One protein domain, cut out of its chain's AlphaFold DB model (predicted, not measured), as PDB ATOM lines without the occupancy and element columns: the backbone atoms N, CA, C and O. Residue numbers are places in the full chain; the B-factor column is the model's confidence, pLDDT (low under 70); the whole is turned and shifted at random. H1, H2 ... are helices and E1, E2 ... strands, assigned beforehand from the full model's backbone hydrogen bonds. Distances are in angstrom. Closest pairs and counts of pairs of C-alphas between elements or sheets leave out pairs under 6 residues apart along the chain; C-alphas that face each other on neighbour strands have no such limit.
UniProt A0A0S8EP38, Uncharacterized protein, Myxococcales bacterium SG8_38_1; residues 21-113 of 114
ATOM      1  N   PRO A  21       5.836  44.753  93.744       72.62
ATOM      2  CA  PRO A  21       6.392  45.233  94.996       72.62
ATOM      3  C   PRO A  21       6.176  44.211  96.114       72.62
ATOM      4  O   PRO A  21       5.104  43.626  96.255       72.62
ATOM      5  N   TYR A  22       7.182  44.061  96.963       75.75
ATOM      6  CA  TYR A  22       7.103  43.358  98.234       75.75
ATOM      7  C   TYR A  22       7.185  44.388  99.348       75.75
ATOM      8  O   TYR A  22       8.235  44.986  99.541       75.75
ATOM      9  N   LEU A  23       6.106  44.605 100.084       77.38
ATOM     10  CA  LEU A  23       6.028  45.552 101.182       77.38
ATOM     11  C   LEU A  23       6.328  44.871 102.516       77.38
ATOM     12  O   LEU A  23       5.683  43.903 102.898       77.38
ATOM     13  N   GLN A  24       7.281  45.421 103.257       77.81
ATOM     14  CA  GLN A  24       7.453  45.081 104.664       77.81
ATOM     15  C   GLN A  24       6.588  46.007 105.508       77.81
ATOM     16  O   GLN A  24       6.706  47.238 105.434       77.81
ATOM     17  N   VAL A  25       5.696  45.409 106.284       77.69
ATOM     18  CA  VAL A  25       4.720  46.115 107.108       77.69
ATOM     19  C   VAL A  25       4.776  45.600 108.543       77.69
ATOM     20  O   VAL A  25       5.502  44.661 108.853       77.69
ATOM     21  N   ARG A  26       4.063  46.279 109.441       77.62
ATOM     22  CA  ARG A  26       3.751  45.743 110.764       77.62
ATOM     23  C   ARG A  26       2.289  45.336 110.737       77.62
ATOM     24  O   ARG A  26       1.483  46.135 110.269       77.62
ATOM     25  N   ASN A  27       1.985  44.149 111.246       83.50
ATOM     26  CA  ASN A  27       0.636  43.595 111.280       83.50
ATOM     27  C   ASN A  27      -0.007  43.537 109.885       83.50
ATOM     28  O   ASN A  27      -0.904  44.306 109.536       83.50
ATOM     29  N   THR A  28       0.467  42.599 109.068       86.50
ATOM     30  CA  THR A  28       0.014  42.404 107.687       86.50
ATOM     31  C   THR A  28      -1.506  42.222 107.595       86.50
ATOM     32  O   THR A  28      -2.118  42.709 106.648       86.50
ATOM     33  N   ALA A  29      -2.136  41.597 108.595       86.44
ATOM     34  CA  ALA A  29      -3.585  41.414 108.636       86.44
ATOM     35  C   ALA A  29      -4.351  42.747 108.671       86.44
ATOM     36  O   ALA A  29      -5.289  42.941 107.900       86.44
ATOM     37  N   GLU A  30      -3.928  43.662 109.541       87.94
ATOM     38  CA  GLU A  30      -4.535  44.987 109.693       87.94
ATOM     39  C   GLU A  30      -4.317  45.848 108.444       87.94
ATOM     40  O   GLU A  30      -5.242  46.507 107.969       87.94
ATOM     41  N   VAL A  31      -3.120  45.785 107.850       87.44
ATOM     42  CA  VAL A  31      -2.829  46.510 106.605       87.44
ATOM     43  C   VAL A  31      -3.724  46.034 105.466       87.44
ATOM     44  O   VAL A  31      -4.330  46.864 104.789       87.44
ATOM     45  N   ILE A  32      -3.853  44.720 105.266       86.81
ATOM     46  CA  ILE A  32      -4.709  44.164 104.209       86.81
ATOM     47  C   ILE A  32      -6.173  44.565 104.438       86.81
ATOM     48  O   ILE A  32      -6.816  45.047 103.507       86.81
ATOM     49  N   ALA A  33      -6.666  44.472 105.678       89.88
ATOM     50  CA  ALA A  33      -8.022  44.896 106.031       89.88
ATOM     51  C   ALA A  33      -8.266  46.395 105.772       89.88
ATOM     52  O   ALA A  33      -9.369  46.780 105.398       89.88
ATOM     53  N   SER A  34      -7.244  47.246 105.927       88.31
ATOM     54  CA  SER A  34      -7.341  48.672 105.581       88.31
ATOM     55  C   SER A  34      -7.355  48.927 104.068       88.31
ATOM     56  O   SER A  34      -7.952  49.900 103.613       88.31
ATOM     57  N   TYR A  35      -6.713  48.060 103.277       90.25
ATOM     58  CA  TYR A  35      -6.629  48.209 101.824       90.25
ATOM     59  C   TYR A  35      -7.888  47.713 101.112       90.25
ATOM     60  O   TYR A  35      -8.221  48.243 100.056       90.25
ATOM     61  N   GLU A  36      -8.600  46.735 101.668       89.62
ATOM     62  CA  GLU A  36      -9.833  46.204 101.077       89.62
ATOM     63  C   GLU A  36     -10.894  47.294 100.800       89.62
ATOM     64  O   GLU A  36     -11.272  47.454  99.639       89.62
ATOM     65  N   PRO A  37     -11.329  48.122 101.772       91.56
ATOM     66  CA  PRO A  37     -12.347  49.144 101.518       91.56
ATOM     67  C   PRO A  37     -11.844  50.340 100.692       91.56
ATOM     68  O   PRO A  37     -12.661  51.076 100.145       91.56
ATOM     69  N   VAL A  38     -10.527  50.565 100.612       90.81
ATOM     70  CA  VAL A  38      -9.939  51.736  99.927       90.81
ATOM     71  C   VAL A  38      -9.564  51.422  98.480       90.81
ATOM     72  O   VAL A  38      -9.777  52.244  97.591       90.81
ATOM     73  N   PHE A  39      -8.998  50.240  98.246       86.06
ATOM     74  CA  PHE A  39      -8.398  49.837  96.973       86.06
ATOM     75  C   PHE A  39      -9.002  48.549  96.402       86.06
ATOM     76  O   PHE A  39      -8.501  48.036  95.405       86.06
ATOM     77  N   GLY A  40     -10.031  47.982  97.045       88.19
ATOM     78  CA  GLY A  40     -10.616  46.707  96.631       88.19
ATOM     79  C   GLY A  40      -9.645  45.534  96.774       88.19
ATOM     80  O   GLY A  40      -9.757  44.561  96.027       88.19
ATOM     81  N   ALA A  41      -8.670  45.644  97.683       89.19
ATOM     82  CA  ALA A  41      -7.622  44.649  97.852       89.19
ATOM     83  C   ALA A  41      -8.178  43.285  98.251       89.19
ATOM     84  O   ALA A  41      -8.983  43.180  99.173       89.19
ATOM     85  N   LYS A  42      -7.702  42.235  97.582       92.38
ATOM     86  CA  LYS A  42      -8.103  40.854  97.858       92.38
ATOM     87  C   LYS A  42      -6.891  39.980  98.054       92.38
ATOM     88  O   LYS A  42      -5.940  40.051  97.279       92.38
ATOM     89  N   GLU A  43      -6.949  39.114  99.054       92.31
ATOM     90  CA  GLU A  43      -5.975  38.040  99.172       92.31
ATOM     91  C   GLU A  43      -6.167  37.043  98.041       92.31
ATOM     92  O   GLU A  43      -7.278  36.610  97.740       92.31
ATOM     93  N   VAL A  44      -5.058  36.675  97.418       88.94
ATOM     94  CA  VAL A  44      -5.065  35.784  96.252       88.94
ATOM     95  C   VAL A  44      -4.608  34.371  96.590       88.94
ATOM     96  O   VAL A  44      -4.762  33.460  95.782       88.94
ATOM     97  N   ARG A  45      -4.046  34.184  97.789       85.75
ATOM     98  CA  ARG A  45      -3.667  32.892  98.368       85.75
ATOM     99  C   ARG A  45      -3.569  32.987  99.885       85.75
ATOM    100  O   ARG A  45      -3.456  34.079 100.435       85.75
ATOM    101  N   ALA A  46      -3.550  31.826 100.538       86.31
ATOM    102  CA  ALA A  46      -3.319  31.734 101.973       86.31
ATOM    103  C   ALA A  46      -1.972  32.366 102.367       86.31
ATOM    104  O   ALA A  46      -0.958  32.205 101.676       86.31
ATOM    105  N   ARG A  47      -1.978  33.075 103.497       89.75
ATOM    106  CA  ARG A  47      -0.777  33.647 104.107       89.75
ATOM    107  C   ARG A  47       0.155  32.529 104.575       89.75
ATOM    108  O   ARG A  47      -0.296  31.545 105.152       89.75
ATOM    109  N   LEU A  48       1.457  32.723 104.391       85.44
ATOM    110  CA  LEU A  48       2.470  32.000 105.146       85.44
ATOM    111  C   LEU A  48       2.616  32.701 106.496       85.44
ATOM    112  O   LEU A  48       2.991  33.875 106.540       85.44
ATOM    113  N   VAL A  49       2.284  31.995 107.568       86.88
ATOM    114  CA  VAL A  49       2.286  32.512 108.938       86.88
ATOM    115  C   VAL A  49       3.198  31.618 109.770       86.88
ATOM    116  O   VAL A  49       3.088  30.396 109.689       86.88
ATOM    117  N   ALA A  50       4.127  32.226 110.503       81.50
ATOM    118  CA  ALA A  50       4.971  31.526 111.458       81.50
ATOM    119  C   ALA A  50       4.153  31.126 112.701       81.50
ATOM    120  O   ALA A  50       3.083  31.693 112.940       81.50
ATOM    121  N   PRO A  51       4.613  30.162 113.513       82.00
ATOM    122  CA  PRO A  51       3.808  29.664 114.635       82.00
ATOM    123  C   PRO A  51       3.548  30.686 115.750       82.00
ATOM    124  O   PRO A  51       2.577  30.553 116.488       82.00
ATOM    125  N   ASP A  52       4.345  31.752 115.816       79.25
ATOM    126  CA  ASP A  52       4.130  32.919 116.683       79.25
ATOM    127  C   ASP A  52       3.041  33.890 116.168       79.25
ATOM    128  O   ASP A  52       2.736  34.889 116.818       79.25
ATOM    129  N   GLY A  53       2.445  33.614 115.002       81.12
ATOM    130  CA  GLY A  53       1.438  34.453 114.350       81.12
ATOM    131  C   GLY A  53       2.006  35.493 113.378       81.12
ATOM    132  O   GLY A  53       1.229  36.188 112.719       81.12
ATOM    133  N   THR A  54       3.330  35.585 113.232       81.50
ATOM    134  CA  THR A  54       3.989  36.530 112.321       81.50
ATOM    135  C   THR A  54       3.698  36.166 110.864       81.50
ATOM    136  O   THR A  54       3.973  35.050 110.415       81.50
ATOM    137  N   CYS A  55       3.177  37.104 110.063       85.31
ATOM    138  CA  CYS A  55       2.956  36.851 108.642       85.31
ATOM    139  C   CYS A  55       4.281  36.903 107.870       85.31
ATOM    140  O   CYS A  55       4.776  37.969 107.512       85.31
ATOM    141  N   MET A  56       4.850  35.739 107.562       82.31
ATOM    142  CA  MET A  56       6.083  35.622 106.782       82.31
ATOM    143  C   MET A  56       5.899  35.988 105.309       82.31
ATOM    144  O   MET A  56       6.858  36.411 104.663       82.31
ATOM    145  N   ASN A  57       4.703  35.766 104.757       85.19
ATOM    146  CA  ASN A  57       4.365  36.180 103.400       85.19
ATOM    147  C   ASN A  57       2.847  36.191 103.156       85.19
ATOM    148  O   ASN A  57       2.207  35.145 103.208       85.19
ATOM    149  N   ALA A  58       2.298  37.311 102.709       88.88
ATOM    150  CA  ALA A  58       0.974  37.428 102.107       88.88
ATOM    151  C   ALA A  58       1.090  37.907 100.656       88.88
ATOM    152  O   ALA A  58       2.110  38.467 100.248       88.88
ATOM    153  N   GLU A  59       0.045  37.674  99.871       88.75
ATOM    154  CA  GLU A  59      -0.090  38.240  98.533       88.75
ATOM    155  C   GLU A  59      -1.498  38.794  98.375       88.75
ATOM    156  O   GLU A  59      -2.477  38.121  98.707       88.75
ATOM    157  N   ILE A  60      -1.576  40.014  97.858       89.38
ATOM    158  CA  ILE A  60      -2.829  40.674  97.528       89.38
ATOM    159  C   ILE A  60      -2.833  41.128  96.075       89.38
ATOM    160  O   ILE A  60      -1.786  41.386  95.474       89.38
ATOM    161  N   GLU A  61      -4.032  41.269  95.538       87.50
ATOM    162  CA  GLU A  61      -4.299  41.936  94.276       87.50
ATOM    163  C   GLU A  61      -5.127  43.194  94.514       87.50
ATOM    164  O   GLU A  61      -6.080  43.176  95.293       87.50
ATOM    165  N   MET A  62      -4.758  44.269  93.824       84.31
ATOM    166  CA  MET A  62      -5.509  45.520  93.748       84.31
ATOM    167  C   MET A  62      -5.539  45.957  92.284       84.31
ATOM    168  O   MET A  62      -4.476  46.206  91.715       84.31
ATOM    169  N   GLU A  63      -6.724  46.019  91.668       81.81
ATOM    170  CA  GLU A  63      -6.913  46.489  90.281       81.81
ATOM    171  C   GLU A  63      -5.921  45.852  89.275       81.81
ATOM    172  O   GLU A  63      -5.269  46.531  88.481       81.81
ATOM    173  N   GLY A  64      -5.730  44.527  89.354       74.38
ATOM    174  CA  GLY A  64      -4.811  43.776  88.486       74.38
ATOM    175  C   GLY A  64      -3.319  43.886  88.839       74.38
ATOM    176  O   GLY A  64      -2.487  43.264  88.179       74.38
ATOM    177  N   THR A  65      -2.956  44.628  89.889       77.44
ATOM    178  CA  THR A  65      -1.580  44.722  90.400       77.44
ATOM    179  C   THR A  65      -1.376  43.773  91.576       77.44
ATOM    180  O   THR A  65      -2.134  43.802  92.544       77.44
ATOM    181  N   ARG A  66      -0.313  42.959  91.528       82.12
ATOM    182  CA  ARG A  66       0.078  42.062  92.626       82.12
ATOM    183  C   ARG A  66       1.037  42.743  93.591       82.12
ATOM    184  O   ARG A  66       2.007  43.371  93.171       82.12
ATOM    185  N   LEU A  67       0.782  42.587  94.887       82.06
ATOM    186  CA  LEU A  67       1.677  43.020  95.954       82.06
ATOM    187  C   LEU A  67       1.930  41.867  96.916       82.06
ATOM    188  O   LEU A  67       1.015  41.154  97.319       82.06
ATOM    189  N   MET A  68       3.183  41.727  97.324       84.81
ATOM    190  CA  MET A  68       3.596  40.802  98.374       84.81
ATOM    191  C   MET A  68       3.720  41.580  99.682       84.81
ATOM    192  O   MET A  68       4.177  42.721  99.659       84.81
ATOM    193  N   LEU A  69       3.342  40.995 100.814       84.88
ATOM    194  CA  LEU A  69       3.506  41.614 102.131       84.88
ATOM    195  C   LEU A  69       4.177  40.648 103.104       84.88
ATOM    196  O   LEU A  69       3.998  39.442 102.981       84.88
ATOM    197  N   ALA A  70       4.935  41.163 104.066       83.75
ATOM    198  CA  ALA A  70       5.345  40.394 105.238       83.75
ATOM    199  C   ALA A  70       5.570  41.293 106.444       83.75
ATOM    200  O   ALA A  70       6.000  42.446 106.310       83.75
ATOM    201  N   ASP A  71       5.372  40.702 107.610       82.25
ATOM    202  CA  ASP A  71       5.807  41.237 108.883       82.25
ATOM    203  C   ASP A  71       7.324  41.047 109.000       82.25
ATOM    204  O   ASP A  71       7.853  39.949 108.811       82.25
ATOM    205  N   ARG A  72       8.059  42.131 109.270       73.69
ATOM    206  CA  ARG A  72       9.504  42.075 109.544       73.69
ATOM    207  C   ARG A  72       9.827  42.801 110.843       73.69
ATOM    208  O   ARG A  72       9.372  43.921 111.068       73.69
ATOM    209  N   PHE A  73      10.627  42.142 111.679       61.81
ATOM    210  CA  PHE A  73      11.063  42.637 112.988       61.81
ATOM    211  C   PHE A  73      12.304  43.540 112.903       61.81
ATOM    212  O   PHE A  73      12.508  44.400 113.762       61.81
ATOM    213  N   TYR A  74      13.125  43.369 111.863       57.91
ATOM    214  CA  TYR A  74      14.352  44.132 111.693       57.91
ATOM    215  C   TYR A  74      14.071  45.532 111.138       57.91
ATOM    216  O   TYR A  74      13.200  45.726 110.294       57.91
ATOM    217  N   GLY A  75      14.791  46.527 111.655       47.22
ATOM    218  CA  GLY A  75      14.475  47.961 111.590       47.22
ATOM    219  C   GLY A  75      14.566  48.637 110.221       47.22
ATOM    220  O   GLY A  75      14.448  49.859 110.155       47.22
ATOM    221  N   ASP A  76      14.724  47.884 109.137       54.88
ATOM    222  CA  ASP A  76      14.687  48.403 107.775       54.88
ATOM    223  C   ASP A  76      13.347  48.056 107.127       54.88
ATOM    224  O   ASP A  76      12.899  46.914 107.155       54.88
ATOM    225  N   ARG A  77      12.717  49.036 106.474       55.91
ATOM    226  CA  ARG A  77      11.584  48.790 105.580       55.91
ATOM    227  C   ARG A  77      12.136  48.548 104.184       55.91
ATOM    228  O   ARG A  77      12.348  49.494 103.426       55.91
ATOM    229  N   ALA A  78      12.383  47.291 103.844       52.53
ATOM    230  CA  ALA A  78      12.846  46.896 102.519       52.53
ATOM    231  C   ALA A  78      11.668  46.590 101.586       52.53
ATOM    232  O   ALA A  78      10.761  45.833 101.923       52.53
ATOM    233  N   ARG A  79      11.689  47.176 100.386       57.75
ATOM    234  CA  ARG A  79      10.741  46.890  99.312       57.75
ATOM    235  C   ARG A  79      11.412  46.069  98.229       57.75
ATOM    236  O   ARG A  79      12.326  46.572  97.584       57.75
ATOM    237  N   ARG A  80      10.984  44.823  98.015       61.56
ATOM    238  CA  ARG A  80      11.550  43.985  96.945       61.56
ATOM    239  C   ARG A  80      10.783  44.212  95.647       61.56
ATOM    240  O   ARG A  80       9.573  44.064  95.633       61.56
ATOM    241  N   VAL A  81      11.472  44.549  94.571       61.75
ATOM    242  CA  VAL A  81      10.936  44.641  93.215       61.75
ATOM    243  C   VAL A  81      11.485  43.460  92.431       61.75
ATOM    244  O   VAL A  81      12.699  43.267  92.366       61.75
ATOM    245  N   ARG A  82      10.599  42.636  91.870       56.41
ATOM    246  CA  ARG A  82      10.995  41.634  90.876       56.41
ATOM    247  C   ARG A  82      10.790  42.209  89.481       56.41
ATOM    248  O   ARG A  82       9.699  42.697  89.202       56.41
ATOM    249  N   ASP A  83      11.815  42.157  88.638       62.03
ATOM    250  CA  ASP A  83      11.697  42.558  87.231       62.03
ATOM    251  C   ASP A  83      11.366  41.360  86.309       62.03
ATOM    252  O   ASP A  83      11.436  40.204  86.751       62.03
ATOM    253  N   PRO A  84      10.990  41.598  85.033       57.47
ATOM    254  CA  PRO A  84      10.651  40.532  84.083       57.47
ATOM    255  C   PRO A  84      11.780  39.535  83.777       57.47
ATOM    256  O   PRO A  84      11.503  38.444  83.287       57.47
ATOM    257  N   PHE A  85      13.036  39.876  84.075       55.69
ATOM    258  CA  PHE A  85      14.199  38.998  83.897       55.69
ATOM    259  C   PHE A  85      14.484  38.155  85.147       55.69
ATOM    260  O   PHE A  85      15.370  37.303  85.148       55.69
ATOM    261  N   GLY A  86      13.699  38.350  86.208       51.44
ATOM    262  CA  GLY A  86      13.765  37.574  87.434       51.44
ATOM    263  C   GLY A  86      14.717  38.135  88.484       51.44
ATOM    264  O   GLY A  86      14.874  37.484  89.520       51.44
ATOM    265  N   HIS A  87      15.311  39.320  88.286       43.88
ATOM    266  CA  HIS A  87      16.139  39.927  89.328       43.88
ATOM    267  C   HIS A  87      15.290  40.452  90.481       43.88
ATOM    268  O   HIS A  87      14.134  40.848  90.317       43.88
ATOM    269  N   HIS A  88      15.898  40.465  91.666       53.12
ATOM    270  CA  HIS A  88      15.312  41.010  92.878       53.12
ATOM    271  C   HIS A  88      16.063  42.263  93.302       53.12
ATOM    272  O   HIS A  88      17.191  42.198  93.780       53.12
ATOM    273  N   TRP A  89      15.399  43.398  93.155       49.44
ATOM    274  CA  TRP A  89      15.866  44.700  93.604       49.44
ATOM    275  C   TRP A  89      15.298  44.969  94.986       49.44
ATOM    276  O   TRP A  89      14.123  44.704  95.212       49.44
ATOM    277  N   ILE A  90      16.092  45.484  95.920       59.72
ATOM    278  CA  ILE A  90      15.605  45.866  97.248       59.72
ATOM    279  C   ILE A  90      15.775  47.374  97.400       59.72
ATOM    280  O   ILE A  90      16.891  47.881  97.379       59.72
ATOM    281  N   ILE A  91      14.664  48.085  97.562       63.88
ATOM    282  CA  ILE A  91      14.632  49.508  97.895       63.88
ATOM    283  C   ILE A  91      14.339  49.606  99.389       63.88
ATOM    284  O   ILE A  91      13.200  49.412  99.811       63.88
ATOM    285  N   ALA A  92      15.366  49.854 100.196       55.34
ATOM    286  CA  ALA A  92      15.239  49.920 101.646       55.34
ATOM    287  C   ALA A  92      15.205  51.362 102.155       55.34
ATOM    288  O   ALA A  92      15.983  52.210 101.726       55.34
ATOM    289  N   THR A  93      14.310  51.627 103.104       58.00
ATOM    290  CA  THR A  93      14.374  52.806 103.968       58.00
ATOM    291  C   THR A  93      14.738  52.339 105.366       58.00
ATOM    292  O   THR A  93      13.994  51.557 105.963       58.00
ATOM    293  N   ARG A  94      15.865  52.821 105.890       61.19
ATOM    294  CA  ARG A  94      16.268  52.559 107.273       61.19
ATOM    295  C   ARG A  94      15.316  53.279 108.221       61.19
ATOM    296  O   ARG A  94      15.226  54.502 108.162       61.19
ATOM    297  N   LEU A  95      14.575  52.538 109.050       63.03
ATOM    298  CA  LEU A  95      13.655  53.131 110.032       63.03
ATOM    299  C   LEU A  95      14.352  53.380 111.369       63.03
ATOM    300  O   LEU A  95      14.068  54.375 112.028       63.03
ATOM    301  N   ARG A  96      15.242  52.470 111.773       67.06
ATOM    302  CA  ARG A  96      16.095  52.599 112.958       67.06
ATOM    303  C   ARG A  96      17.325  51.715 112.822       67.06
ATOM    304  O   ARG A  96      17.294  50.724 112.095       67.06
ATOM    305  N   GLU A  97      18.366  52.039 113.572       72.94
ATOM    306  CA  GLU A  97      19.464  51.102 113.789       72.94
ATOM    307  C   GLU A  97      19.008  50.002 114.751       72.94
ATOM    308  O   GLU A  97      18.270  50.247 115.710       72.94
ATOM    309  N   VAL A  98      19.398  48.774 114.438       74.62
ATOM    310  CA  VAL A  98      19.141  47.595 115.260       74.62
ATOM    311  C   VAL A  98      20.499  47.025 115.615       74.62
ATOM    312  O   VAL A  98      21.332  46.853 114.722       74.62
ATOM    313  N   ALA A  99      20.729  46.788 116.903       84.81
ATOM    314  CA  ALA A  99      21.958  46.158 117.360       84.81
ATOM    315  C   ALA A  99      22.060  44.740 116.775       84.81
ATOM    316  O   ALA A  99      21.039  44.076 116.570       84.81
ATOM    317  N   GLU A 100      23.275  44.280 116.483       76.62
ATOM    318  CA  GLU A 100      23.498  42.963 115.871       76.62
ATOM    319  C   GLU A 100      22.930  41.843 116.748       76.62
ATOM    320  O   GLU A 100      22.294  40.922 116.247       76.62
ATOM    321  N   GLU A 101      23.044  41.981 118.066       85.62
ATOM    322  CA  GLU A 101      22.515  41.031 119.040       85.62
ATOM    323  C   GLU A 101      20.984  40.950 118.981       85.62
ATOM    324  O   GLU A 101      20.411  39.864 119.051       85.62
ATOM    325  N   GLU A 102      20.308  42.088 118.799       83.06
ATOM    326  CA  GLU A 102      18.849  42.145 118.645       83.06
ATOM    327  C   GLU A 102      18.415  41.527 117.303       83.06
ATOM    328  O   GLU A 102      17.408  40.820 117.242       83.06
ATOM    329  N   MET A 103      19.191  41.745 116.235       79.31
ATOM    330  CA  MET A 103      18.959  41.133 114.921       79.31
ATOM    331  C   MET A 103      19.093  39.609 114.963       79.31
ATOM    332  O   MET A 103      18.233  38.916 114.420       79.31
ATOM    333  N   VAL A 104      20.160  39.103 115.588       80.06
ATOM    334  CA  VAL A 104      20.439  37.667 115.718       80.06
ATOM    335  C   VAL A 104      19.378  37.000 116.581       80.06
ATOM    336  O   VAL A 104      18.758  36.048 116.121       80.06
ATOM    337  N   ALA A 105      19.080  37.551 117.760       82.50
ATOM    338  CA  ALA A 105      18.072  36.987 118.654       82.50
ATOM    339  C   ALA A 105      16.692  36.894 117.985       82.50
ATOM    340  O   ALA A 105      15.994  35.888 118.103       82.50
ATOM    341  N   ALA A 106      16.295  37.929 117.240       75.19
ATOM    342  CA  ALA A 106      15.013  37.923 116.552       75.19
ATOM    343  C   ALA A 106      15.010  37.042 115.286       75.19
ATOM    344  O   ALA A 106      13.963  36.507 114.920       75.19
ATOM    345  N   PHE A 107      16.163  36.838 114.636       75.94
ATOM    346  CA  PHE A 107      16.309  35.837 113.577       75.94
ATOM    347  C   PHE A 107      16.195  34.419 114.144       75.94
ATOM    348  O   PHE A 107      15.411  33.638 113.626       75.94
ATOM    349  N   GLU A 108      16.905  34.091 115.221       79.75
ATOM    350  CA  GLU A 108      16.853  32.770 115.864       79.75
ATOM    351  C   GLU A 108      15.437  32.434 116.354       79.75
ATOM    352  O   GLU A 108      14.901  31.380 116.010       79.75
ATOM    353  N   ALA A 109      14.769  33.381 117.022       75.00
ATOM    354  CA  ALA A 109      13.384  33.222 117.472       75.00
ATOM    355  C   ALA A 109      12.394  32.923 116.325       75.00
ATOM    356  O   ALA A 109      11.378  32.258 116.533       75.00
ATOM    357  N   MET A 110      12.687  33.388 115.105       68.94
ATOM    358  CA  MET A 110      11.875  33.120 113.916       68.94
ATOM    359  C   MET A 110      11.984  31.660 113.435       68.94
ATOM    360  O   MET A 110      11.040  31.170 112.817       68.94
ATOM    361  N   PHE A 111      13.099  30.966 113.700       65.75
ATOM    362  CA  PHE A 111      13.347  29.588 113.240       65.75
ATOM    363  C   PHE A 111      13.189  28.521 114.332       65.75
ATOM    364  O   PHE A 111      12.995  27.354 114.001       65.75
ATOM    365  N   GLU A 112      13.232  28.886 115.615       63.28
ATOM    366  CA  GLU A 112      13.010  27.938 116.721       63.28
ATOM    367  C   GLU A 112      11.537  27.552 116.922       63.28
ATOM    368  O   GLU A 112      11.248  26.524 117.527       63.28
ATOM    369  N   ASN A 113      10.596  28.343 116.401       47.59
ATOM    370  CA  ASN A 113       9.164  28.090 116.572       47.59
ATOM    371  C   ASN A 113       8.534  27.190 115.493       47.59
ATOM    372  O   ASN A 113       7.324  27.004 115.546       47.59
TER     373      ASN A 113
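Overview. This is residues 21 to 113 of the 114 residues of an uncharacterized protein of Myxococcales bacterium SG8_38_1 (UniProt A0A0S8EP38). A strongly twisted sheet of five strands has two hairpins, E2-E3 and E4-E5, joined side by side through short E1; H1 packs on the E2-E3 part, and H2 lies off the sheet past E5. The long link, residues 40 to 54, runs beside E2. The printed part has 93 residues, in order E1 H1 E2 E3 E4 E5 H2; the sheet, E2 E3 E1 E4 E5, is mixed, as is the class, helices and strands. It is compact, radius of gyration of the C-alphas 14.2 A, spans 42 by 30 by 22 A.

Arrangement. E1, residues 21 to 25, is parallel to E3, residues 65 to 71, with N 23 and O 68 2.7 A apart, and antiparallel to E4, residues 76 to 82, with N 22 and O 80 2.7 A apart. E2, residues 55 to 62, forms a hairpin with E3, N 58 and O 69 2.7 A apart. E5, residues 88 to 94, forms a hairpin with E4, N 81 and O 89 2.7 A apart. H1, residues 28 to 39, is on the sheet at a height of 7.4 A, making two layers, a helix on one face of a sheet; its closest C-alphas to E2 are Phe 39 and Met 62, 6.1 A. H2, residues 100 to 112, is not on the sheet and is apart from H1. Of O i to N i+4 pairs, 6 of 8 in H1 and 8 of 9 in H2 are within hydrogen-bond range.

Along the chain. E1 begins at C-alpha 21 (6.392, 45.233, 94.996). E3 is 20.2 A long, E2 19.2 A, E4 18.6 A, E5 18.5 A, H2 18.3 A and H1 15.5 A. H2 ends at C-alpha 112 (13.010, 27.938, 116.721).

Size, cuts and confidence. The C-alphas farthest apart, Glu 63 and Glu 101, are 41.5 A apart. The printed part has no cut; H1 to E2 is the long link. Residues 73 to 96 and 110 to 113 have pLDDT under 70.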